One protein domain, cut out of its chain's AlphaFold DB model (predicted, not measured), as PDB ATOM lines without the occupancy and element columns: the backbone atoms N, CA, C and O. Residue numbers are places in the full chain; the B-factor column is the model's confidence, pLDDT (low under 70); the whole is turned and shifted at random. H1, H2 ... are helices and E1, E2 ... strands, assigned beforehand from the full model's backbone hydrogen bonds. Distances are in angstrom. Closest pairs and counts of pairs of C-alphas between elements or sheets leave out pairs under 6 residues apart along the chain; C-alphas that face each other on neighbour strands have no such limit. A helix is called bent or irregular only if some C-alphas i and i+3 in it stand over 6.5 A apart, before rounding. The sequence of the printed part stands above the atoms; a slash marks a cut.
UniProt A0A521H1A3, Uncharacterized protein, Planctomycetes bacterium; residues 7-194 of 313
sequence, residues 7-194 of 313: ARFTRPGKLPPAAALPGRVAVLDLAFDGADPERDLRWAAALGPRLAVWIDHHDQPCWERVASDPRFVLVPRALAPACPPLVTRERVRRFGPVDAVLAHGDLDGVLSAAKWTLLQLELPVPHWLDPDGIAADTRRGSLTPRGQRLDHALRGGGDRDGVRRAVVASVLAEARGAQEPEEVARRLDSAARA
ATOM      1  N   ALA A   7     122.702 292.213 237.021       95.81
ATOM      2  CA  ALA A   7     122.102 291.793 238.286       95.81
ATOM      3  C   ALA A   7     122.643 290.423 238.726       95.81
ATOM      4  O   ALA A   7     122.641 289.472 237.936       95.81
ATOM      5  N   ARG A   8     123.058 290.297 239.985       96.25
ATOM      6  CA  ARG A   8     123.412 289.033 240.637       96.25
ATOM      7  C   ARG A   8     122.694 288.944 241.976       96.25
ATOM      8  O   ARG A   8     122.642 289.916 242.719       96.25
ATOM      9  N   PHE A   9     122.177 287.764 242.290       96.50
ATOM     10  CA  PHE A   9     121.397 287.550 243.501       96.50
ATOM     11  C   PHE A   9     122.086 286.559 244.422       96.50
ATOM     12  O   PHE A   9     122.561 285.512 243.978       96.50
ATOM     13  N   THR A  10     122.141 286.875 245.708       94.69
ATOM     14  CA  THR A  10     122.775 286.020 246.711       94.69
ATOM     15  C   THR A  10     122.017 286.060 248.039       94.69
ATOM     16  O   THR A  10     120.853 286.448 248.092       94.69
ATOM     17  N   ARG A  11     122.644 285.547 249.091       91.31
ATOM     18  CA  ARG A  11     122.197 285.602 250.480       91.31
ATOM     19  C   ARG A  11     123.355 286.054 251.374       91.31
ATOM     20  O   ARG A  11     124.507 285.861 250.954       91.31
ATOM     21  N   PRO A  12     123.081 286.568 252.587       89.25
ATOM     22  CA  PRO A  12     124.118 286.882 253.559       89.25
ATOM     23  C   PRO A  12     125.104 285.726 253.718       89.25
ATOM     24  O   PRO A  12     124.741 284.542 253.683       89.25
ATOM     25  N   GLY A  13     126.380 286.085 253.773       86.94
ATOM     26  CA  GLY A  13     127.489 285.153 253.877       86.94
ATOM     27  C   GLY A  13     127.759 284.235 252.678       86.94
ATOM     28  O   GLY A  13     128.516 283.264 252.777       86.94
ATOM     29  N   LYS A  14     127.160 284.524 251.519       92.12
ATOM     30  CA  LYS A  14     127.478 283.879 250.233       92.12
ATOM     31  C   LYS A  14     127.812 284.904 249.153       92.12
ATOM     32  O   LYS A  14     127.474 284.711 247.983       92.12
ATOM     33  N   LEU A  15     128.463 286.000 249.538       94.94
ATOM     34  CA  LEU A  15     128.934 286.999 248.585       94.94
ATOM     35  C   LEU A  15     129.855 286.335 247.541       94.94
ATOM     36  O   LEU A  15     130.659 285.464 247.885       94.94
ATOM     37  N   PRO A  16     129.718 286.683 246.252       95.75
ATOM     38  CA  PRO A  16     130.588 286.148 245.211       95.75
ATOM     39  C   PRO A  16     132.004 286.716 245.337       95.75
ATOM     40  O   PRO A  16     132.176 287.738 245.986       95.75
ATOM     41  N   PRO A  17     133.024 286.162 244.664       96.44
ATOM     42  CA  PRO A  17     134.312 286.845 244.563       96.44
ATOM     43  C   PRO A  17     134.132 288.275 244.028       96.44
ATOM     44  O   PRO A  17     133.435 288.471 243.032       96.44
ATOM     45  N   ALA A  18     134.761 289.273 244.658       95.69
ATOM     46  CA  ALA A  18     134.616 290.682 244.268       95.69
ATOM     47  C   ALA A  18     135.032 290.936 242.803       95.69
ATOM     48  O   ALA A  18     134.454 291.782 242.121       95.69
ATOM     49  N   ALA A  19     136.009 290.179 242.297       95.06
ATOM     50  CA  ALA A  19     136.456 290.232 240.902       95.06
ATOM     51  C   ALA A  19     135.429 289.667 239.899       95.06
ATOM     52  O   ALA A  19     135.512 289.957 238.713       95.06
ATOM     53  N   ALA A  20     134.445 288.884 240.358       96.12
ATOM     54  CA  ALA A  20     133.404 288.318 239.500       96.12
ATOM     55  C   ALA A  20     132.255 289.301 239.205       96.12
ATOM     56  O   ALA A  20     131.331 288.943 238.476       96.12
ATOM     57  N   LEU A  21     132.268 290.497 239.803       97.06
ATOM     58  CA  LEU A  21     131.310 291.563 239.516       97.06
ATOM     59  C   LEU A  21     131.968 292.607 238.606       97.06
ATOM     60  O   LEU A  21     133.047 293.097 238.957       97.06
ATOM     61  N   PRO A  22     131.353 292.950 237.462       96.62
ATOM     62  CA  PRO A  22     131.902 293.950 236.558       96.62
ATOM     63  C   PRO A  22     131.739 295.362 237.127       96.62
ATOM     64  O   PRO A  22     130.752 295.653 237.798       96.62
ATOM     65  N   GLY A  23     132.706 296.230 236.814       97.62
ATOM     66  CA  GLY A  23     132.601 297.679 236.999       97.62
ATOM     67  C   GLY A  23     132.214 298.127 238.411       97.62
ATOM     68  O   GLY A  23     132.680 297.549 239.398       97.62
ATOM     69  N   ARG A  24     131.406 299.190 238.493       98.50
ATOM     70  CA  ARG A  24     130.850 299.743 239.734       98.50
ATOM     71  C   ARG A  24     129.649 298.924 240.204       98.50
ATOM     72  O   ARG A  24     128.833 298.490 239.396       98.50
ATOM     73  N   VAL A  25     129.530 298.744 241.515       98.75
ATOM     74  CA  VAL A  25     128.602 297.806 242.152       98.75
ATOM     75  C   VAL A  25     127.719 298.524 243.169       98.75
ATOM     76  O   VAL A  25     128.235 299.163 244.088       98.75
ATOM     77  N   ALA A  26     126.402 298.364 243.049       98.75
ATOM     78  CA  ALA A  26     125.460 298.619 244.138       98.75
ATOM     79  C   ALA A  26     125.134 297.303 244.861       98.75
ATOM     80  O   ALA A  26     124.838 296.297 244.213       98.75
ATOM     81  N   VAL A  27     125.181 297.311 246.190       98.75
ATOM     82  CA  VAL A  27     124.772 296.194 247.051       98.75
ATOM     83  C   VAL A  27     123.446 296.561 247.706       98.75
ATOM     84  O   VAL A  27     123.355 297.623 248.313       98.75
ATOM     85  N   LEU A  28     122.416 295.732 247.547       98.75
ATOM     86  CA  LEU A  28     121.049 296.046 247.972       98.75
ATOM     87  C   LEU A  28     120.457 294.901 248.794       98.75
ATOM     88  O   LEU A  28     120.539 293.745 248.380       98.75
ATOM     89  N   ASP A  29     119.816 295.235 249.909       98.00
ATOM     90  CA  ASP A  29     119.081 294.287 250.756       98.00
ATOM     91  C   ASP A  29     119.939 293.108 251.252       98.00
ATOM     92  O   ASP A  29     119.498 291.971 251.357       98.00
ATOM     93  N   LEU A  30     121.234 293.330 251.476       95.94
ATOM     94  CA  LEU A  30     122.141 292.283 251.937       95.94
ATOM     95  C   LEU A  30     122.698 292.654 253.299       95.94
ATOM     96  O   LEU A  30     123.616 293.463 253.396       95.94
ATOM     97  N   ALA A  31     122.178 292.000 254.333       93.62
ATOM     98  CA  ALA A  31     122.787 292.012 255.654       93.62
ATOM     99  C   ALA A  31     124.224 291.466 255.596       93.62
ATOM    100  O   ALA A  31     124.538 290.586 254.778       93.62
ATOM    101  N   PHE A  32     125.075 291.926 256.514       93.12
ATOM    102  CA  PHE A  32     126.361 291.281 256.766       93.12
ATOM    103  C   PHE A  32     126.131 289.851 257.275       93.12
ATOM    104  O   PHE A  32     125.094 289.537 257.866       93.12
ATOM    105  N   ASP A  33     127.095 288.956 257.072       88.69
ATOM    106  CA  ASP A  33     127.047 287.629 257.673       88.69
ATOM    107  C   ASP A  33     127.000 287.731 259.200       88.69
ATOM    108  O   ASP A  33     127.924 288.241 259.829       88.69
ATOM    109  N   GLY A  34     125.941 287.190 259.799       80.38
ATOM    110  CA  GLY A  34     125.804 287.140 261.248       80.38
ATOM    111  C   GLY A  34     126.814 286.213 261.931       80.38
ATOM    112  O   GLY A  34     127.029 286.354 263.125       80.38
ATOM    113  N   ALA A  35     127.454 285.276 261.221       79.62
ATOM    114  CA  ALA A  35     128.498 284.428 261.813       79.62
ATOM    115  C   ALA A  35     129.908 285.045 261.733       79.62
ATOM    116  O   ALA A  35     130.698 284.890 262.660       79.62
ATOM    117  N   ASP A  36     130.230 285.717 260.626       87.00
ATOM    118  CA  ASP A  36     131.527 286.355 260.381       87.00
ATOM    119  C   ASP A  36     131.343 287.662 259.581       87.00
ATOM    120  O   ASP A  36     131.570 287.685 258.362       87.00
ATOM    121  N   PRO A  37     130.946 288.770 260.236       90.44
ATOM    122  CA  PRO A  37     130.753 290.051 259.557       90.44
ATOM    123  C   PRO A  37     132.064 290.606 258.977       90.44
ATOM    124  O   PRO A  37     132.038 291.360 258.001       90.44
ATOM    125  N   GLU A  38     133.228 290.198 259.504       92.38
ATOM    126  CA  GLU A  38     134.535 290.601 258.967       92.38
ATOM    127  C   GLU A  38     134.729 290.153 257.524       92.38
ATOM    128  O   GLU A  38     135.396 290.833 256.743       92.38
ATOM    129  N   ARG A  39     134.170 288.999 257.144       93.62
ATOM    130  CA  ARG A  39     134.285 288.514 255.767       93.62
ATOM    131  C   ARG A  39     133.650 289.480 254.783       93.62
ATOM    132  O   ARG A  39     134.232 289.738 253.730       93.62
ATOM    133  N   ASP A  40     132.494 290.014 255.133       95.50
ATOM    134  CA  ASP A  40     131.727 290.895 254.264       95.50
ATOM    135  C   ASP A  40     132.338 292.310 254.246       95.50
ATOM    136  O   ASP A  40     132.397 292.947 253.194       95.50
ATOM    137  N   LEU A  41     132.940 292.751 255.356       95.19
ATOM    138  CA  LEU A  41     133.755 293.972 255.404       95.19
ATOM    139  C   LEU A  41     135.036 293.860 254.563       95.19
ATOM    140  O   LEU A  41     135.338 294.759 253.776       95.19
ATOM    141  N   ARG A  42     135.765 292.739 254.653       96.50
ATOM    142  CA  ARG A  42     136.915 292.455 253.771       96.50
ATOM    143  C   ARG A  42     136.492 292.419 252.307       96.50
ATOM    144  O   ARG A  42     137.216 292.905 251.443       96.50
ATOM    145  N   TRP A  43     135.318 291.861 252.021       97.62
ATOM    146  CA  TRP A  43     134.764 291.836 250.674       97.62
ATOM    147  C   TRP A  43     134.455 293.247 250.150       97.62
ATOM    148  O   TRP A  43     134.839 293.576 249.026       97.62
ATOM    149  N   ALA A  44     133.839 294.104 250.970       97.50
ATOM    150  CA  ALA A  44     133.593 295.507 250.633       97.50
ATOM    151  C   ALA A  44     134.905 296.272 250.387       97.50
ATOM    152  O   ALA A  44     135.024 297.014 249.410       97.50
ATOM    153  N   ALA A  45     135.924 296.039 251.220       96.88
ATOM    154  CA  ALA A  45     137.258 296.605 251.031       96.88
ATOM    155  C   ALA A  45     137.910 296.125 249.720       96.88
ATOM    156  O   ALA A  45     138.503 296.929 249.005       96.88
ATOM    157  N   ALA A  46     137.736 294.851 249.354       97.75
ATOM    158  CA  ALA A  46     138.245 294.284 248.103       97.75
ATOM    159  C   ALA A  46     137.540 294.826 246.844       97.75
ATOM    160  O   ALA A  46     138.134 294.844 245.764       97.75
ATOM    161  N   LEU A  47     136.285 295.285 246.944       97.88
ATOM    162  CA  LEU A  47     135.669 296.085 245.879       97.88
ATOM    163  C   LEU A  47     136.329 297.466 245.756       97.88
ATOM    164  O   LEU A  47     136.446 297.990 244.645       97.88
ATOM    165  N   GLY A  48     136.755 298.051 246.878       97.38
ATOM    166  CA  GLY A  48     137.408 299.355 246.916       97.38
ATOM    167  C   GLY A  48     136.517 300.445 246.303       97.38
ATOM    168  O   GLY A  48     135.317 300.474 246.587       97.38
ATOM    169  N   PRO A  49     137.049 301.318 245.427       97.25
ATOM    170  CA  PRO A  49     136.274 302.366 244.754       97.25
ATOM    171  C   PRO A  49     135.120 301.860 243.874       97.25
ATOM    172  O   PRO A  49     134.248 302.641 243.499       97.25
ATOM    173  N   ARG A  50     135.097 300.565 243.525       98.38
ATOM    174  CA  ARG A  50     134.003 299.982 242.735       98.38
ATOM    175  C   ARG A  50     132.722 299.828 243.540       98.38
ATOM    176  O   ARG A  50     131.656 299.807 242.936       98.38
ATOM    177  N   LEU A  51     132.791 299.734 244.868       98.69
ATOM    178  CA  LEU A  51     131.589 299.781 245.696       98.69
ATOM    179  C   LEU A  51     130.992 301.190 245.600       98.69
ATOM    180  O   LEU A  51     131.557 302.137 246.141       98.69
ATOM    181  N   ALA A  52     129.870 301.321 244.895       98.62
ATOM    182  CA  ALA A  52     129.160 302.585 244.753       98.62
ATOM    183  C   ALA A  52     128.308 302.869 245.992       98.62
ATOM    184  O   ALA A  52     128.362 303.970 246.532       98.62
ATOM    185  N   VAL A  53     127.546 301.869 246.441       98.81
ATOM    186  CA  VAL A  53     126.684 301.958 247.620       98.81
ATOM    187  C   VAL A  53     126.375 300.565 248.168       98.81
ATOM    188  O   VAL A  53     126.318 299.598 247.406       98.81
ATOM    189  N   TRP A  54     126.139 300.480 249.472       98.75
ATOM    190  CA  TRP A  54     125.520 299.356 250.161       98.75
ATOM    191  C   TRP A  54     124.277 299.858 250.898       98.75
ATOM    192  O   TRP A  54     124.400 300.622 251.851       98.75
ATOM    193  N   ILE A  55     123.087 299.467 250.441       98.69
ATOM    194  CA  ILE A  55     121.803 299.839 251.048       98.69
ATOM    195  C   ILE A  55     121.223 298.607 251.729       98.69
ATOM    196  O   ILE A  55     120.997 297.596 251.067       98.69
ATOM    197  N   ASP A  56     120.984 298.693 253.030       97.75
ATOM    198  CA  ASP A  56     120.413 297.592 253.801       97.75
ATOM    199  C   ASP A  56     119.599 298.110 254.993       97.75
ATOM    200  O   ASP A  56     119.772 299.250 255.443       97.75
ATOM    201  N   HIS A  57     118.693 297.264 255.478       95.88
ATOM    202  CA  HIS A  57     117.807 297.577 256.593       95.88
ATOM    203  C   HIS A  57     117.836 296.569 257.751       95.88
ATOM    204  O   HIS A  57     117.061 296.685 258.701       95.88
ATOM    205  N   HIS A  58     118.750 295.600 257.713       91.19
ATOM    206  CA  HIS A  58     118.902 294.583 258.744       91.19
ATOM    207  C   HIS A  58     119.897 295.061 259.802       91.19
ATOM    208  O   HIS A  58     121.103 294.871 259.658       91.19
ATOM    209  N   ASP A  59     119.400 295.698 260.864       89.19
ATOM    210  CA  ASP A  59     120.246 296.265 261.914       89.19
ATOM    211  C   ASP A  59     121.194 295.223 262.526       89.19
ATOM    212  O   ASP A  59     120.795 294.139 262.963       89.19
ATOM    213  N   GLN A  60     122.487 295.556 262.533       87.38
ATOM    214  CA  GLN A  60     123.547 294.706 263.065       87.38
ATOM    215  C   GLN A  60     124.573 295.554 263.830       87.38
ATOM    216  O   GLN A  60     124.936 296.632 263.361       87.38
ATOM    217  N   PRO A  61     125.123 295.067 264.962       89.31
ATOM    218  CA  PRO A  61     126.131 295.810 265.729       89.31
ATOM    219  C   PRO A  61     127.358 296.234 264.906       89.31
ATOM    220  O   PRO A  61     127.951 297.277 265.151       89.31
ATOM    221  N   CYS A  62     127.731 295.459 263.880       89.38
ATOM    222  CA  CYS A  62     128.868 295.782 263.018       89.38
ATOM    223  C   CYS A  62     128.677 297.050 262.169       89.38
ATOM    224  O   CYS A  62     129.659 297.530 261.601       89.38
ATOM    225  N   TRP A  63     127.464 297.610 262.090       93.69
ATOM    226  CA  TRP A  63     127.188 298.860 261.378       93.69
ATOM    227  C   TRP A  63     128.019 300.035 261.907       93.69
ATOM    228  O   TRP A  63     128.443 300.876 261.118       93.69
ATOM    229  N   GLU A  64     128.342 300.058 263.206       93.62
ATOM    230  CA  GLU A  64     129.186 301.098 263.818       93.62
ATOM    231  C   GLU A  64     130.546 301.238 263.118       93.62
ATOM    232  O   GLU A  64     131.093 302.332 263.003       93.62
ATOM    233  N   ARG A  65     131.069 300.138 262.572       93.88
ATOM    234  CA  ARG A  65     132.387 300.086 261.926       93.88
ATOM    235  C   ARG A  65     132.418 300.726 260.545       93.88
ATOM    236  O   ARG A  65     133.497 301.026 260.043       93.88
ATOM    237  N   VAL A  66     131.254 300.894 259.924       95.81
ATOM    238  CA  VAL A  66     131.091 301.505 258.597       95.81
ATOM    239  C   VAL A  66     130.256 302.782 258.650       95.81
ATOM    240  O   VAL A  66     129.996 303.379 257.613       95.81
ATOM    241  N   ALA A  67     129.878 303.241 259.846       94.38
ATOM    242  CA  ALA A  67     129.010 304.399 260.039       94.38
ATOM    243  C   ALA A  67     129.583 305.698 259.440       94.38
ATOM    244  O   ALA A  67     128.827 306.571 259.022       94.38
ATOM    245  N   SER A  68     130.913 305.827 259.372       95.81
ATOM    246  CA  SER A  68     131.587 306.981 258.767       95.81
ATOM    247  C   SER A  68     131.774 306.875 257.250       95.81
ATOM    248  O   SER A  68     132.208 307.843 256.628       95.81
ATOM    249  N   ASP A  69     131.511 305.715 256.643       97.75
ATOM    250  CA  ASP A  69     131.676 305.515 255.206       97.75
ATOM    251  C   ASP A  69     130.362 305.851 254.475       97.75
ATOM    252  O   ASP A  69     129.380 305.113 254.587       97.75
ATOM    253  N   PRO A  70     130.320 306.937 253.678       97.31
ATOM    254  CA  PRO A  70     129.086 307.427 253.064       97.31
ATOM    255  C   PRO A  70     128.503 306.486 251.999       97.31
ATOM    256  O   PRO A  70     127.416 306.755 251.484       97.31
ATOM    257  N   ARG A  71     129.221 305.418 251.631       98.19
ATOM    258  CA  ARG A  71     128.720 304.369 250.737       98.19
ATOM    259  C   ARG A  71     127.743 303.438 251.448       98.19
ATOM    260  O   ARG A  71     126.957 302.792 250.766       98.19
ATOM    261  N   PHE A  72     127.766 303.361 252.775       98.50
ATOM    262  CA  PHE A  72     126.865 302.511 253.547       98.50
ATOM    263  C   PHE A  72     125.623 303.305 253.962       98.50
ATOM    264  O   PHE A  72     125.676 304.215 254.785       98.50
ATOM    265  N   VAL A  73     124.484 302.963 253.366       98.19
ATOM    266  CA  VAL A  73     123.164 303.519 253.675       98.19
ATOM    267  C   VAL A  73     122.399 302.465 254.464       98.19
ATOM    268  O   VAL A  73     121.648 301.665 253.907       98.19
ATOM    269  N   LEU A  74     122.640 302.458 255.770       97.50
ATOM    270  CA  LEU A  74     122.122 301.457 256.694       97.50
ATOM    271  C   LEU A  74     121.040 302.099 257.558       97.50
ATOM    272  O   LEU A  74     121.309 303.057 258.284       97.50
ATOM    273  N   VAL A  75     119.801 301.627 257.427       96.88
ATOM    274  CA  VAL A  75     118.642 302.213 258.118       96.88
ATOM    275  C   VAL A  75     117.929 301.121 258.905       96.88
ATOM    276  O   VAL A  75     117.483 300.167 258.285       96.88
ATOM    277  N   PRO A  76     117.770 301.229 260.236       93.31
ATOM    278  CA  PRO A  76     117.159 300.165 261.026       93.31
ATOM    279  C   PRO A  76     115.787 299.740 260.493       93.31
ATOM    280  O   PRO A  76     114.985 300.595 260.101       93.31
ATOM    281  N   ARG A  77     115.475 298.443 260.574       90.94
ATOM    282  CA  ARG A  77     114.210 297.855 260.095       90.94
ATOM    283  C   ARG A  77     112.969 298.570 260.634       90.94
ATOM    284  O   ARG A  77     111.960 298.684 259.947       90.94
ATOM    285  N   ALA A  78     113.046 299.071 261.866       89.50
ATOM    286  CA  ALA A  78     111.968 299.829 262.499       89.50
ATOM    287  C   ALA A  78     111.626 301.141 261.763       89.50
ATOM    288  O   ALA A  78     110.480 301.580 261.808       89.50
ATOM    289  N   LEU A  79     112.603 301.755 261.090       94.94
ATOM    290  CA  LEU A  79     112.437 302.983 260.304       94.94
ATOM    291  C   LEU A  79     112.255 302.691 258.810       94.94
ATOM    292  O   LEU A  79     111.583 303.443 258.109       94.94
ATOM    293  N   ALA A  80     112.853 301.602 258.326       95.44
ATOM    294  CA  ALA A  80     112.757 301.140 256.950       95.44
ATOM    295  C   ALA A  80     112.272 299.683 256.928       95.44
ATOM    296  O   ALA A  80     113.085 298.765 257.001       95.44
ATOM    297  N   PRO A  81     110.954 299.439 256.825       93.31
ATOM    298  CA  PRO A  81     110.398 298.087 256.902       93.31
ATOM    299  C   PRO A  81     110.780 297.173 255.726       93.31
ATOM    300  O   PRO A  81     110.490 295.985 255.789       93.31
ATOM    301  N   ALA A  82     111.382 297.725 254.672       96.81
ATOM    302  CA  ALA A  82     111.820 297.040 253.462       96.81
ATOM    303  C   ALA A  82     112.883 297.884 252.736       96.81
ATOM    304  O   ALA A  82     112.948 299.108 252.926       96.81
ATOM    305  N   CYS A  83     113.683 297.259 251.876       98.31
ATOM    306  CA  CYS A  83     114.756 297.910 251.130       98.31
ATOM    307  C   CYS A  83     114.299 298.736 249.898       98.31
ATOM    308  O   CYS A  83     114.866 299.814 249.683       98.31
ATOM    309  N   PRO A  84     113.272 298.373 249.096       98.50
ATOM    310  CA  PRO A  84     112.869 299.145 247.920       98.50
ATOM    311  C   PRO A  84     112.564 300.623 248.213       98.50
ATOM    312  O   PRO A  84     113.083 301.475 247.484       98.50
ATOM    313  N   PRO A  85     111.853 301.003 249.297       98.31
ATOM    314  CA  PRO A  85     111.681 302.412 249.672       98.31
ATOM    315  C   PRO A  85     112.997 303.177 249.899       98.31
ATOM    316  O   PRO A  85     113.058 304.381 249.647       98.31
ATOM    317  N   LEU A  86     114.072 302.497 250.319       98.56
ATOM    318  CA  LEU A  86     115.401 303.095 250.483       98.56
ATOM    319  C   LEU A  86     116.109 303.355 249.146       98.56
ATOM    320  O   LEU A  86     117.026 304.178 249.086       98.56
ATOM    321  N   VAL A  87     115.702 302.705 248.060       98.69
ATOM    322  CA  VAL A  87     116.243 302.965 246.724       98.69
ATOM    323  C   VAL A  87     115.489 304.146 246.103       98.69
ATOM    324  O   VAL A  87     114.451 303.987 245.463       98.69
ATOM    325  N   THR A  88     115.995 305.363 246.316       98.62
ATOM    326  CA  THR A  88     115.366 306.614 245.851       98.62
ATOM    327  C   THR A  88     116.065 307.203 244.626       98.62
ATOM    328  O   THR A  88     117.254 306.972 244.397       98.62
ATOM    329  N   ARG A  89     115.348 308.028 243.844       98.50
ATOM    330  CA  ARG A  89     115.923 308.743 242.687       98.50
ATOM    331  C   ARG A  89     117.121 309.607 243.085       98.50
ATOM    332  O   ARG A  89     118.117 309.636 242.370       98.50
ATOM    333  N   GLU A  90     117.024 310.292 244.221       98.31
ATOM    334  CA  GLU A  90     118.104 311.115 244.768       98.31
ATOM    335  C   GLU A  90     119.360 310.281 245.040       98.31
ATOM    336  O   GLU A  90     120.449 310.649 244.607       98.31
ATOM    337  N   ARG A  91     119.213 309.117 245.686       97.94
ATOM    338  CA  ARG A  91     120.339 308.226 245.990       97.94
ATOM    339  C   ARG A  91     120.965 307.654 244.724       97.94
ATOM    340  O   ARG A  91     122.183 307.714 244.584       97.94
ATOM    341  N   VAL A  92     120.158 307.168 243.781       98.62
ATOM    342  CA  VAL A  92     120.670 306.643 242.502       98.62
ATOM    343  C   VAL A  92     121.445 307.726 241.739       98.62
ATOM    344  O   VAL A  92     122.538 307.461 241.245       98.62
ATOM    345  N   ARG A  93     120.958 308.975 241.722       98.25
ATOM    346  CA  ARG A  93     121.686 310.111 241.127       98.25
ATOM    347  C   ARG A  93     122.973 310.452 241.877       98.25
ATOM    348  O   ARG A  93     123.994 310.672 241.237       98.25
ATOM    349  N   ARG A  94     122.937 310.467 243.214       98.06
ATOM    350  CA  ARG A  94     124.099 310.758 244.069       98.06
ATOM    351  C   ARG A  94     125.237 309.762 243.856       98.06
ATOM    352  O   ARG A  94     126.386 310.174 243.746       98.06
ATOM    353  N   PHE A  95     124.934 308.466 243.840       98.25
ATOM    354  CA  PHE A  95     125.956 307.427 243.685       98.25
ATOM    355  C   PHE A  95     126.362 307.216 242.221       98.25
ATOM    356  O   PHE A  95     127.469 306.737 241.957       98.25
ATOM    357  N   GLY A  96     125.524 307.649 241.277       97.69
ATOM    358  CA  GLY A  96     125.773 307.553 239.846       97.69
ATOM    359  C   GLY A  96     125.488 306.155 239.285       97.69
ATOM    360  O   GLY A  96     125.073 305.254 240.020       97.69
ATOM    361  N   PRO A  97     125.696 305.965 237.971       97.75
ATOM    362  CA  PRO A  97     125.424 304.694 237.319       97.75
ATOM    363  C   PRO A  97     126.344 303.586 237.840       97.75
ATOM    364  O   PRO A  97     127.528 303.807 238.117       97.75
ATOM    365  N   VAL A  98     125.787 302.380 237.934       98.62
ATOM    366  CA  VAL A  98     126.510 301.149 238.262       98.62
ATOM    367  C   VAL A  98     126.407 300.149 237.119       98.62
ATOM    368  O   VAL A  98     125.416 300.110 236.386       98.62
ATOM    369  N   ASP A  99     127.431 299.316 237.006       98.38
ATOM    370  CA  ASP A  99     127.527 298.250 236.009       98.38
ATOM    371  C   ASP A  99     126.929 296.942 236.541       98.38
ATOM    372  O   ASP A  99     126.443 296.107 235.771       98.38
ATOM    373  N   ALA A 100     126.926 296.776 237.869       98.31
ATOM    374  CA  ALA A 100     126.366 295.620 238.543       98.31
ATOM    375  C   ALA A 100     125.522 295.978 239.771       98.31
ATOM    376  O   ALA A 100     125.830 296.889 240.539       98.31
ATOM    377  N   VAL A 101     124.484 295.176 239.987       98.44
ATOM    378  CA  VAL A 101     123.698 295.151 241.222       98.44
ATOM    379  C   VAL A 101     123.863 293.777 241.854       98.44
ATOM    380  O   VAL A 101     123.558 292.761 241.224       98.44
ATOM    381  N   LEU A 102     124.332 293.741 243.096       98.44
ATOM    382  CA  LEU A 102     124.319 292.555 243.941       98.44
ATOM    383  C   LEU A 102     123.182 292.703 244.950       98.44
ATOM    384  O   LEU A 102     123.211 293.623 245.758       98.44
ATOM    385  N   ALA A 103     122.195 291.813 244.916       98.38
ATOM    386  CA  ALA A 103     121.041 291.916 245.802       98.38
ATOM    387  C   ALA A 103     120.680 290.601 246.485       98.38
ATOM    388  O   ALA A 103     121.110 289.521 246.058       98.38
ATOM    389  N   HIS A 104     119.865 290.674 247.531       97.31
ATOM    390  CA  HIS A 104     119.225 289.483 248.067       97.31
ATOM    391  C   HIS A 104     118.216 288.892 247.082       97.31
ATOM    392  O   HIS A 104     117.755 289.529 246.134       97.31
ATOM    393  N   GLY A 105     117.980 287.592 247.226       95.50
ATOM    394  CA  GLY A 105     117.313 286.789 246.212       95.50
ATOM    395  C   GLY A 105     115.848 286.463 246.482       95.50
ATOM    396  O   GLY A 105     115.346 285.544 245.823       95.50
ATOM    397  N   ASP A 106     115.219 287.102 247.463       95.19
ATOM    398  CA  ASP A 106     113.771 287.084 247.689       95.19
ATOM    399  C   ASP A 106     113.101 288.315 247.058       95.19
ATOM    400  O   ASP A 106     113.703 288.985 246.219       95.19
ATOM    401  N   LEU A 107     111.821 288.556 247.363       97.12
ATOM    402  CA  LEU A 107     111.077 289.630 246.710       97.12
ATOM    403  C   LEU A 107     111.674 291.007 247.022       97.12
ATOM    404  O   LEU A 107     111.767 291.820 246.108       97.12
ATOM    405  N   ASP A 108     112.122 291.247 248.254       97.25
ATOM    406  CA  ASP A 108     112.577 292.568 248.684       97.25
ATOM    407  C   ASP A 108     113.857 293.002 247.955       97.25
ATOM    408  O   ASP A 108     113.895 294.042 247.280       97.25
ATOM    409  N   GLY A 109     114.871 292.136 247.947       98.12
ATOM    410  CA  GLY A 109     116.114 292.378 247.223       98.12
ATOM    411  C   GLY A 109     115.939 292.402 245.704       98.12
ATOM    412  O   GLY A 109     116.541 293.233 245.014       98.12
ATOM    413  N   VAL A 110     115.071 291.552 245.148       98.56
ATOM    414  CA  VAL A 110     114.819 291.533 243.697       98.56
ATOM    415  C   VAL A 110     114.076 292.790 243.239       98.56
ATOM    416  O   VAL A 110     114.432 293.354 242.199       98.56
ATOM    417  N   LEU A 111     113.092 293.271 244.005       98.75
ATOM    418  CA  LEU A 111     112.412 294.537 243.718       98.75
ATOM    419  C   LEU A 111     113.336 295.738 243.942       98.75
ATOM    420  O   LEU A 111     113.292 296.674 243.147       98.75
ATOM    421  N   SER A 112     114.239 295.685 244.925       98.81
ATOM    422  CA  SER A 112     115.288 296.697 245.108       98.81
ATOM    423  C   SER A 112     116.201 296.790 243.881       98.81
ATOM    424  O   SER A 112     116.452 297.884 243.369       98.81
ATOM    425  N   ALA A 113     116.639 295.646 243.342       98.62
ATOM    426  CA  ALA A 113     117.439 295.592 242.119       98.62
ATOM    427  C   ALA A 113     116.674 296.100 240.887       98.62
ATOM    428  O   ALA A 113     117.233 296.829 240.057       98.62
ATOM    429  N   ALA A 114     115.389 295.752 240.770       98.62
ATOM    430  CA  ALA A 114     114.528 296.268 239.714       98.62
ATOM    431  C   ALA A 114     114.391 297.792 239.819       98.62
ATOM    432  O   ALA A 114     114.651 298.491 238.843       98.62
ATOM    433  N   LYS A 115     114.082 298.319 241.009       98.81
ATOM    434  CA  LYS A 115     113.917 299.755 241.250       98.81
ATOM    435  C   LYS A 115     115.195 300.540 240.976       98.81
ATOM    436  O   LYS A 115     115.122 301.574 240.315       98.81
ATOM    437  N   TRP A 116     116.359 300.032 241.393       98.81
ATOM    438  CA  TRP A 116     117.649 300.631 241.029       98.81
ATOM    439  C   TRP A 116     117.793 300.733 239.509       98.81
ATOM    440  O   TRP A 116     118.102 301.799 238.978       98.81
ATOM    441  N   THR A 117     117.511 299.634 238.803       98.56
ATOM    442  CA  THR A 117     117.604 299.568 237.338       98.56
ATOM    443  C   THR A 117     116.678 300.575 236.664       98.56
ATOM    444  O   THR A 117     117.107 301.282 235.756       98.56
ATOM    445  N   LEU A 118     115.425 300.677 237.114       98.69
ATOM    446  CA  LEU A 118     114.467 301.646 236.581       98.69
ATOM    447  C   LEU A 118     114.958 303.081 236.770       98.69
ATOM    448  O   LEU A 118     114.983 303.852 235.818       98.69
ATOM    449  N   LEU A 119     115.383 303.424 237.987       98.69
ATOM    450  CA  LEU A 119     115.815 304.776 238.323       98.69
ATOM    451  C   LEU A 119     117.102 305.182 237.599       98.69
ATOM    452  O   LEU A 119     117.203 306.329 237.174       98.69
ATOM    453  N   GLN A 120     118.052 304.260 237.415       98.38
ATOM    454  CA  GLN A 120     119.269 304.513 236.637       98.38
ATOM    455  C   GLN A 120     118.964 304.750 235.149       98.38
ATOM    456  O   GLN A 120     119.667 305.513 234.497       98.38
ATOM    457  N   LEU A 121     117.914 304.119 234.618       97.94
ATOM    458  CA  LEU A 121     117.432 304.322 233.248       97.94
ATOM    459  C   LEU A 121     116.432 305.482 233.119       97.94
ATOM    460  O   LEU A 121     115.834 305.646 232.059       97.94
ATOM    461  N   GLU A 122     116.210 306.238 234.196       97.75
ATOM    462  CA  GLU A 122     115.208 307.306 234.285       97.75
ATOM    463  C   GLU A 122     113.775 306.869 233.911       97.75
ATOM    464  O   GLU A 122     112.953 307.667 233.463       97.75
ATOM    465  N   LEU A 123     113.444 305.599 234.150       98.12
ATOM    466  CA  LEU A 123     112.114 305.034 233.927       98.12
ATOM    467  C   LEU A 123     111.182 305.264 235.133       98.12
ATOM    468  O   LEU A 123     111.651 305.407 236.271       98.12
ATOM    469  N   PRO A 124     109.851 305.289 234.920       98.06
ATOM    470  CA  PRO A 124     108.892 305.368 236.015       98.06
ATOM    471  C   PRO A 124     108.954 304.107 236.882       98.06
ATOM    472  O   PRO A 124     109.093 302.994 236.379       98.06
ATOM    473  N   VAL A 125     108.820 304.280 238.197       98.38
ATOM    474  CA  VAL A 125     108.710 303.166 239.146       98.38
ATOM    475  C   VAL A 125     107.229 302.819 239.315       98.38
ATOM    476  O   VAL A 125     106.456 303.712 239.669       98.38
ATOM    477  N   PRO A 126     106.808 301.561 239.085       97.88
ATOM    478  CA  PRO A 126     105.429 301.155 239.328       97.88
ATOM    479  C   PRO A 126     105.007 301.388 240.784       97.88
ATOM    480  O   PRO A 126     105.735 301.045 241.713       97.88
ATOM    481  N   HIS A 127     103.810 301.940 240.988       97.12
ATOM    482  CA  HIS A 127     103.320 302.347 242.312       97.12
ATOM    483  C   HIS A 127     103.135 301.178 243.296       97.12
ATOM    484  O   HIS A 127     103.159 301.394 244.503       97.12
ATOM    485  N   TRP A 128     102.954 299.951 242.797       97.50
ATOM    486  CA  TRP A 128     102.792 298.745 243.615       97.50
ATOM    487  C   TRP A 128     104.117 298.222 244.189       97.50
ATOM    488  O   TRP A 128     104.095 297.467 245.156       97.50
ATOM    489  N   LEU A 129     105.265 298.622 243.621       98.38
ATOM    490  CA  LEU A 129     106.565 298.009 243.911       98.38
ATOM    491  C   LEU A 129     106.983 298.185 245.376       98.38
ATOM    492  O   LEU A 129     107.357 297.210 246.023       98.38
ATOM    493  N   ASP A 130     106.900 299.409 245.902       98.12
ATOM    494  CA  ASP A 130     107.257 299.687 247.298       98.12
ATOM    495  C   ASP A 130     106.257 299.056 248.288       98.12
ATOM    496  O   ASP A 130     106.710 298.354 249.194       98.12
ATOM    497  N   PRO A 131     104.922 299.225 248.132       97.75
ATOM    498  CA  PRO A 131     103.944 298.548 248.981       97.75
ATOM    499  C   PRO A 131     104.110 297.027 249.030       97.75
ATOM    500  O   PRO A 131     104.047 296.447 250.113       97.75
ATOM    501  N   ASP A 132     104.364 296.379 247.888       98.19
ATOM    502  CA  ASP A 132     104.534 294.926 247.839       98.19
ATOM    503  C   ASP A 132     105.861 294.467 248.456       98.19
ATOM    504  O   ASP A 132     105.883 293.437 249.130       98.19
ATOM    505  N   GLY A 133     106.947 295.232 248.292       97.12
ATOM    506  CA  GLY A 133     108.205 294.985 249.009       97.12
ATOM    507  C   GLY A 133     108.004 295.026 250.527       97.12
ATOM    508  O   GLY A 133     108.327 294.071 251.230       97.12
ATOM    509  N   ILE A 134     107.333 296.076 251.020       96.56
ATOM    510  CA  ILE A 134     106.980 296.227 252.441       96.56
ATOM    511  C   ILE A 134     106.120 295.058 252.926       96.56
ATOM    512  O   ILE A 134     106.420 294.464 253.965       96.56
ATOM    513  N   ALA A 135     105.058 294.709 252.199       95.50
ATOM    514  CA  ALA A 135     104.167 293.625 252.601       95.50
ATOM    515  C   ALA A 135     104.887 292.267 252.627       95.50
ATOM    516  O   ALA A 135     104.682 291.463 253.543       95.50
ATOM    517  N   ALA A 136     105.771 292.011 251.658       92.25
ATOM    518  CA  ALA A 136     106.540 290.775 251.585       92.25
ATOM    519  C   ALA A 136     107.588 290.647 252.693       92.25
ATOM    520  O   ALA A 136     107.721 289.553 253.253       92.25
ATOM    521  N   ASP A 137     108.321 291.712 253.020       91.94
ATOM    522  CA  ASP A 137     109.378 291.627 254.030       91.94
ATOM    523  C   ASP A 137     108.819 291.657 255.459       91.94
ATOM    524  O   ASP A 137     109.171 290.833 256.309       91.94
ATOM    525  N   THR A 138     107.861 292.549 255.726       88.75
ATOM    526  CA  THR A 138     107.234 292.648 257.053       88.75
ATOM    527  C   THR A 138     106.270 291.511 257.351       88.75
ATOM    528  O   THR A 138     105.973 291.262 258.519       88.75
ATOM    529  N   ARG A 139     105.753 290.843 256.308       86.88
ATOM    530  CA  ARG A 139     104.630 289.892 256.394       86.88
ATOM    531  C   ARG A 139     103.359 290.508 256.976       86.88
ATOM    532  O   ARG A 139     102.535 289.795 257.544       86.88
ATOM    533  N   ARG A 140     103.198 291.824 256.829       84.00
ATOM    534  CA  ARG A 140     102.011 292.577 257.244       84.00
ATOM    535  C   ARG A 140     101.301 293.125 256.010       84.00
ATOM    536  O   ARG A 140     101.944 293.545 255.055       84.00
ATOM    537  N   GLY A 141      99.971 293.153 256.046       88.94
ATOM    538  CA  GLY A 141      99.158 293.557 254.898       88.94
ATOM    539  C   GLY A 141      99.073 292.480 253.813       88.94
ATOM    540  O   GLY A 141      99.335 291.303 254.066       88.94
ATOM    541  N   SER A 142      98.684 292.895 252.608       93.06
ATOM    542  CA  SER A 142      98.438 292.005 251.471       93.06
ATOM    543  C   SER A 142      99.234 292.458 250.258       93.06
ATOM    544  O   SER A 142      99.256 293.646 249.944       93.06
ATOM    545  N   LEU A 143      99.838 291.499 249.559       96.12
ATOM    546  CA  LEU A 143     100.435 291.744 248.250       96.12
ATOM    547  C   LEU A 143      99.340 292.041 247.223       96.12
ATOM    548  O   LEU A 143      98.268 291.430 247.256       96.12
ATOM    549  N   THR A 144      99.632 292.915 246.264       97.88
ATOM    550  CA  THR A 144      98.820 293.022 245.047       97.88
ATOM    551  C   THR A 144      98.858 291.699 244.263       97.88
ATOM    552  O   THR A 144      99.779 290.896 244.450       97.88
ATOM    553  N   PRO A 145      97.932 291.452 243.312       97.38
ATOM    554  CA  PRO A 145      98.008 290.268 242.449       97.38
ATOM    555  C   PRO A 145      99.354 290.140 241.718       97.38
ATOM    556  O   PRO A 145      99.843 289.031 241.488       97.38
ATOM    557  N   ARG A 146      99.982 291.277 241.391       96.62
ATOM    558  CA  ARG A 146     101.298 291.320 240.755       96.62
ATOM    559  C   ARG A 146     102.400 290.921 241.730       96.62
ATOM    560  O   ARG A 146     103.133 289.980 241.429       96.62
ATOM    561  N   GLY A 147     102.479 291.548 242.902       97.50
ATOM    562  CA  GLY A 147     103.433 291.170 243.948       97.50
ATOM    563  C   GLY A 147     103.292 289.713 244.370       97.50
ATOM    564  O   GLY A 147     104.287 288.999 244.460       97.50
ATOM    565  N   GLN A 148     102.058 289.227 244.523       97.31
ATOM    566  CA  GLN A 148     101.767 287.841 244.872       97.31
ATOM    567  C   GLN A 148     102.293 286.869 243.809       97.31
ATOM    568  O   GLN A 148     102.956 285.884 244.141       97.31
ATOM    569  N   ARG A 149     102.046 287.144 242.522       97.62
ATOM    570  CA  ARG A 149     102.577 286.329 241.422       97.62
ATOM    571  C   ARG A 149     104.107 286.268 241.454       97.62
ATOM    572  O   ARG A 149     104.673 285.184 241.302       97.62
ATOM    573  N   LEU A 150     104.770 287.406 241.654       98.06
ATOM    574  CA  LEU A 150     106.233 287.491 241.674       98.06
ATOM    575  C   LEU A 150     106.832 286.805 242.916       98.06
ATOM    576  O   LEU A 150     107.792 286.048 242.775       98.06
ATOM    577  N   ASP A 151     106.240 286.984 244.102       96.75
ATOM    578  CA  ASP A 151     106.644 286.284 245.333       96.75
ATOM    579  C   ASP A 151     106.508 284.765 245.172       96.75
ATOM    580  O   ASP A 151     107.452 284.017 245.449       96.75
ATOM    581  N   HIS A 152     105.374 284.295 244.638       95.88
ATOM    582  CA  HIS A 152     105.169 282.877 244.354       95.88
ATOM    583  C   HIS A 152     106.192 282.342 243.351       95.88
ATOM    584  O   HIS A 152     106.754 281.265 243.562       95.88
ATOM    585  N   ALA A 153     106.489 283.090 242.287       97.19
ATOM    586  CA  ALA A 153     107.507 282.701 241.319       97.19
ATOM    587  C   ALA A 153     108.888 282.561 241.978       97.19
ATOM    588  O   ALA A 153     109.530 281.518 241.845       97.19
ATOM    589  N   LEU A 154     109.329 283.551 242.759       96.12
ATOM    590  CA  LEU A 154     110.620 283.521 243.464       96.12
ATOM    591  C   LEU A 154     110.719 282.358 244.459       96.12
ATOM    592  O   LEU A 154     111.782 281.752 244.635       96.12
ATOM    593  N   ARG A 155     109.592 281.979 245.063       93.19
ATOM    594  CA  ARG A 155     109.483 280.816 245.947       93.19
ATOM    595  C   ARG A 155     109.256 279.507 245.198       93.19
ATOM    596  O   ARG A 155     109.219 278.463 245.848       93.19
ATOM    597  N   GLY A 156     109.183 279.512 243.870       89.38
ATOM    598  CA  GLY A 156     108.964 278.360 242.984       89.38
ATOM    599  C   GLY A 156     110.101 277.347 242.896       89.38
ATOM    600  O   GLY A 156     109.866 276.177 242.589       89.38
ATOM    601  N   GLY A 157     111.315 277.735 243.300       80.56
ATOM    602  CA  GLY A 157     112.491 276.865 243.221       80.56
ATOM    603  C   GLY A 157     113.000 276.712 241.785       80.56
ATOM    604  O   GLY A 157     112.703 277.545 240.937       80.56
ATOM    605  N   GLY A 158     113.799 275.673 241.520       81.44
ATOM    606  CA  GLY A 158     114.382 275.434 240.192       81.44
ATOM    607  C   GLY A 158     115.482 276.437 239.825       81.44
ATOM    608  O   GLY A 158     116.353 276.719 240.650       81.44
ATOM    609  N   ASP A 159     115.432 276.968 238.598       85.44
ATOM    610  CA  ASP A 159     116.332 278.013 238.089       85.44
ATOM    611  C   ASP A 159     116.064 279.360 238.783       85.44
ATOM    612  O   ASP A 159     115.415 280.263 238.249       85.44
ATOM    613  N   ARG A 160     116.545 279.473 240.026       88.50
ATOM    614  CA  ARG A 160     116.320 280.645 240.882       88.50
ATOM    615  C   ARG A 160     116.842 281.918 240.236       88.50
ATOM    616  O   ARG A 160     116.163 282.937 240.277       88.50
ATOM    617  N   ASP A 161     118.025 281.866 239.636       90.81
ATOM    618  CA  ASP A 161     118.648 283.047 239.044       90.81
ATOM    619  C   ASP A 161     117.921 283.481 237.773       90.81
ATOM    620  O   ASP A 161     117.677 284.675 237.590       90.81
ATOM    621  N   GLY A 162     117.484 282.533 236.941       94.50
ATOM    622  CA  GLY A 162     116.627 282.824 235.801       94.50
ATOM    623  C   GLY A 162     115.284 283.430 236.209       94.50
ATOM    624  O   GLY A 162     114.843 284.391 235.584       94.50
ATOM    625  N   VAL A 163     114.646 282.925 237.271       97.25
ATOM    626  CA  VAL A 163     113.381 283.484 237.783       97.25
ATOM    627  C   VAL A 163     113.576 284.893 238.349       97.25
ATOM    628  O   VAL A 163     112.814 285.790 238.009       97.25
ATOM    629  N   ARG A 164     114.624 285.139 239.139       97.44
ATOM    630  CA  ARG A 164     114.919 286.480 239.677       97.44
ATOM    631  C   ARG A 164     115.182 287.501 238.572       97.44
ATOM    632  O   ARG A 164     114.642 288.603 238.601       97.44
ATOM    633  N   ARG A 165     115.949 287.123 237.542       96.75
ATOM    634  CA  ARG A 165     116.146 287.965 236.348       96.75
ATOM    635  C   ARG A 165     114.837 288.191 235.585       96.75
ATOM    636  O   ARG A 165     114.633 289.287 235.075       96.75
ATOM    637  N   ALA A 166     113.957 287.191 235.528       97.56
ATOM    638  CA  ALA A 166     112.633 287.308 234.916       97.56
ATOM    639  C   ALA A 166     111.703 288.265 235.687       97.56
ATOM    640  O   ALA A 166     110.923 288.979 235.066       97.56
ATOM    641  N   VAL A 167     111.825 288.358 237.015       98.25
ATOM    642  CA  VAL A 167     111.115 289.382 237.798       98.25
ATOM    643  C   VAL A 167     111.595 290.785 237.414       98.25
ATOM    644  O   VAL A 167     110.777 291.624 237.048       98.25
ATOM    645  N   VAL A 168     112.911 291.034 237.409       98.38
ATOM    646  CA  VAL A 168     113.465 292.347 237.008       98.38
ATOM    647  C   VAL A 168     113.030 292.722 235.589       98.38
ATOM    648  O   VAL A 168     112.618 293.848 235.326       98.38
ATOM    649  N   ALA A 169     113.077 291.755 234.678       97.94
ATOM    650  CA  ALA A 169     112.606 291.877 233.308       97.94
ATOM    651  C   ALA A 169     111.127 292.261 233.185       97.94
ATOM    652  O   ALA A 169     110.784 293.146 232.405       97.94
ATOM    653  N   SER A 170     110.265 291.591 233.951       98.19
ATOM    654  CA  SER A 170     108.829 291.863 234.001       98.19
ATOM    655  C   SER A 170     108.542 293.289 234.458       98.19
ATOM    656  O   SER A 170     107.736 293.991 233.846       98.19
ATOM    657  N   VAL A 171     109.224 293.732 235.516       98.31
ATOM    658  CA  VAL A 171     109.099 295.092 236.052       98.31
ATOM    659  C   VAL A 171     109.587 296.126 235.035       98.31
ATOM    660  O   VAL A 171     108.940 297.149 234.831       98.31
ATOM    661  N   LEU A 172     110.693 295.842 234.341       97.94
ATOM    662  CA  LEU A 172     111.227 296.713 233.293       97.94
ATOM    663  C   LEU A 172     110.288 296.836 232.084       97.94
ATOM    664  O   LEU A 172     110.174 297.922 231.520       97.94
ATOM    665  N   ALA A 173     109.630 295.746 231.679       97.44
ATOM    666  CA  ALA A 173     108.656 295.769 230.589       97.44
ATOM    667  C   ALA A 173     107.465 296.676 230.932       97.44
ATOM    668  O   ALA A 173     107.147 297.583 230.165       97.44
ATOM    669  N   GLU A 174     106.892 296.513 232.127       97.44
ATOM    670  CA  GLU A 174     105.798 297.358 232.621       97.44
ATOM    671  C   GLU A 174     106.197 298.836 232.695       97.44
ATOM    672  O   GLU A 174     105.466 299.694 232.206       97.44
ATOM    673  N   ALA A 175     107.376 299.145 233.245       97.62
ATOM    674  CA  ALA A 175     107.864 300.521 233.349       97.62
ATOM    675  C   ALA A 175     108.050 301.204 231.981       97.62
ATOM    676  O   ALA A 175     108.027 302.428 231.885       97.62
ATOM    677  N   ARG A 176     108.224 300.421 230.909       97.19
ATOM    678  CA  ARG A 176     108.295 300.905 229.522       97.19
ATOM    679  C   ARG A 176     106.930 300.964 228.828       97.19
ATOM    680  O   ARG A 176     106.881 301.293 227.648       97.19
ATOM    681  N   GLY A 177     105.844 300.606 229.514       96.50
ATOM    682  CA  GLY A 177     104.520 300.448 228.908       96.50
ATOM    683  C   GLY A 177     104.439 299.275 227.924       96.50
ATOM    684  O   GLY A 177     103.544 299.237 227.084       96.50
ATOM    685  N   ALA A 178     105.381 298.332 227.994       96.19
ATOM    686  CA  ALA A 178     105.435 297.166 227.128       96.19
ATOM    687  C   ALA A 178     104.737 295.964 227.778       96.19
ATOM    688  O   ALA A 178     104.694 295.823 229.002       96.19
ATOM    689  N   GLN A 179     104.234 295.054 226.944       95.00
ATOM    690  CA  GLN A 179     103.762 293.760 227.425       95.00
ATOM    691  C   GLN A 179     104.924 292.936 227.994       95.00
ATOM    692  O   GLN A 179     106.054 292.993 227.501       95.00
ATOM    693  N   GLU A 180     104.636 292.153 229.034       96.69
ATOM    694  CA  GLU A 180     105.593 291.190 229.575       96.69
ATOM    695  C   GLU A 180     105.958 290.168 228.482       96.69
ATOM    696  O   GLU A 180     105.055 289.554 227.910       96.69
ATOM    697  N   PRO A 181     107.253 289.959 228.175       96.50
ATOM    698  CA  PRO A 181     107.650 288.988 227.162       96.50
ATOM    699  C   PRO A 181     107.123 287.587 227.487       96.50
ATOM    700  O   PRO A 181     107.221 287.132 228.626       96.50
ATOM    701  N   GLU A 182     106.633 286.861 226.483       97.25
ATOM    702  CA  GLU A 182     105.965 285.571 226.700       97.25
ATOM    703  C   GLU A 182     106.867 284.537 227.407       97.25
ATOM    704  O   GLU A 182     106.422 283.793 228.279       97.25
ATOM    705  N   GLU A 183     108.167 284.509 227.092       96.56
ATOM    706  CA  GLU A 183     109.129 283.639 227.783       96.56
ATOM    707  C   GLU A 183     109.273 283.998 229.272       96.56
ATOM    708  O   GLU A 183     109.333 283.108 230.124       96.56
ATOM    709  N   VAL A 184     109.293 285.298 229.590       97.38
ATOM    710  CA  VAL A 184     109.330 285.800 230.970       97.38
ATOM    711  C   VAL A 184     108.058 285.374 231.695       97.38
ATOM    712  O   VAL A 184     108.152 284.777 232.767       97.38
ATOM    713  N   ALA A 185     106.894 285.581 231.076       97.75
ATOM    714  CA  ALA A 185     105.606 285.197 231.638       97.75
ATOM    715  C   ALA A 185     105.530 283.695 231.938       97.75
ATOM    716  O   ALA A 185     105.308 283.294 233.084       97.75
ATOM    717  N   ARG A 186     105.833 282.849 230.943       97.19
ATOM    718  CA  ARG A 186     105.842 281.384 231.096       97.19
ATOM    719  C   ARG A 186     106.762 280.928 232.225       97.19
ATOM    720  O   ARG A 186     106.398 280.025 232.983       97.19
ATOM    721  N   ARG A 187     107.945 281.536 232.348       97.31
ATOM    722  CA  ARG A 187     108.918 281.208 233.394       97.31
ATOM    723  C   ARG A 187     108.397 281.562 234.785       97.31
ATOM    724  O   ARG A 187     108.461 280.715 235.676       97.31
ATOM    725  N   LEU A 188     107.867 282.773 234.960       97.88
ATOM    726  CA  LEU A 188     107.294 283.222 236.230       97.88
ATOM    727  C   LEU A 188     106.096 282.355 236.633       97.88
ATOM    728  O   LEU A 188     106.051 281.856 237.756       97.88
ATOM    729  N   ASP A 189     105.184 282.075 235.702       97.19
ATOM    730  CA  ASP A 189     103.979 281.290 235.981       97.19
ATOM    731  C   ASP A 189     104.296 279.823 236.282       97.19
ATOM    732  O   ASP A 189     103.690 279.209 237.161       97.19
ATOM    733  N   SER A 190     105.264 279.239 235.571       96.56
ATOM    734  CA  SER A 190     105.728 277.876 235.844       96.56
ATOM    735  C   SER A 190     106.329 277.764 237.246       96.56
ATOM    736  O   SER A 190     105.991 276.842 237.997       96.56
ATOM    737  N   ALA A 191     107.157 278.739 237.634       96.81
ATOM    738  CA  ALA A 191     107.732 278.804 238.970       96.81
ATOM    739  C   ALA A 191     106.649 279.014 240.044       96.81
ATOM    740  O   ALA A 191     106.635 278.296 241.044       96.81
ATOM    741  N   ALA A 192     105.676 279.900 239.812       96.31
ATOM    742  CA  ALA A 192     104.562 280.116 240.733       96.31
ATOM    743  C   ALA A 192     103.717 278.842 240.929       96.31
ATOM    744  O   ALA A 192     103.397 278.469 242.059       96.31
ATOM    745  N   ARG A 193     103.437 278.086 239.856       95.62
ATOM    746  CA  ARG A 193     102.774 276.769 239.958       95.62
ATOM    747  C   ARG A 193     103.607 275.753 240.739       95.62
ATOM    748  O   ARG A 193     103.054 274.951 241.492       95.62
ATOM    749  N   ALA A 194     104.931 275.763 240.576       94.56
ATOM    750  CA  ALA A 194     105.819 274.912 241.366       94.56
ATOM    751  C   ALA A 194     105.785 275.277 242.858       94.56
ATOM    752  O   ALA A 194     105.798 274.383 243.707       94.56
TER     753      ALA A 194
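What this domain is: This is residues 7 to 194 of the 313 residues of an uncharacterized protein of Planctomycetes bacterium (UniProt A0A521H1A3). A twisted sheet of five parallel strands makes one half of this model, with H1 over one face and H3 and H4 over the other; beyond H4, the helices H5, H6, H7 and H8 make a helical half. H4 sits in the middle, and the long axis runs from H1 and H2 to H8. The printed part has 188 residues, with five named strands and eight named helices in the order E1, E2, H1, E3, H2, E4, H3, E5, H4, H5, H6, H7, H8. The sheet's order is E1, E5, E2, E3, E4, and the class is mixed, helices and strands. The whole is compact, with a radius of gyration of the C-alphas of 15.8 A and spans of 44 by 30 by 29 A.

How they stand to each other: Begin at edge strand E1, residues 7 to 10, parallel to E5, residues 100 to 104, with N 8 and O 101 within hydrogen-bond range at 2.8 A. Next come E2, residues 25 to 28, with N 28 and O 102 at 2.9 A; E3, residues 51 to 56, with N 27 and O 53 at 2.8 A; and edge strand E4, residues 72 to 74, with N 73 and O 54 at 2.8 A. H1, residues 37 to 50, is irregular, with C-alphas 46 and 49 9.0 A apart; it stands up from the sheet at 43 degrees. H2, residues 61 to 65, is not on the sheet. E2, H1, E3 and E3, H2, E4 are strand-helix-strand units, parallel neighbour strands with a helix between, with right-handed crossovers. H3, residues 89 to 95, is on the opposite face from H1; E4, H3, E5 is a split unit, E2 and E3 between its strands, also right-handed. H4, residues 107 to 120, is over E5 and E2 at a height over the sheet of 8.8 A, on the same face as H3. H5, residues 129 to 138, forms a helical hairpin with residues 107 to 111 of H4, closest at C-alphas Asp 108 and Gly 133, 5.0 A. H6, residues 145 to 154, forms another with residues 160 to 167 of H7, residues 160 to 175, closest at C-alphas Leu 154 and Val 163, 6.3 A. H7 touches H4 at a steep tilt of 45 degrees, closest at C-alphas Ala 114 and Val 168, 4.9 A. H8, residues 182 to 194, touches H6 about perpendicular, at 74 degrees, closest at C-alphas Ala 153 and Ala 192, 4.0 A. Every O i to N i+4 pair is within hydrogen-bond range in H3 to H8; H1 has 8 of 10, and H2 0 of 1 but 2 of 2 O i to N i+3 pairs.

Where its parts are: Find C-alpha 7 at (122.102, 291.793, 238.286), where E1 begins. E3 spans 14.0 A, H1 and H4 19.8 A each, and H7 22.9 A from C-alpha 160 at (116.320, 280.645, 240.882). H8 spans 18.1 A to C-alpha 194 at (105.819, 274.912, 241.366).

The domain as a whole: The farthest C-alphas, of Glu 64 and Glu 182, are 46.5 A apart. The printed part has no cut; the links E1 to E2 and E4 to H3 are long. Mean pLDDT of the printed part is 95.7, and no printed residue is under 70.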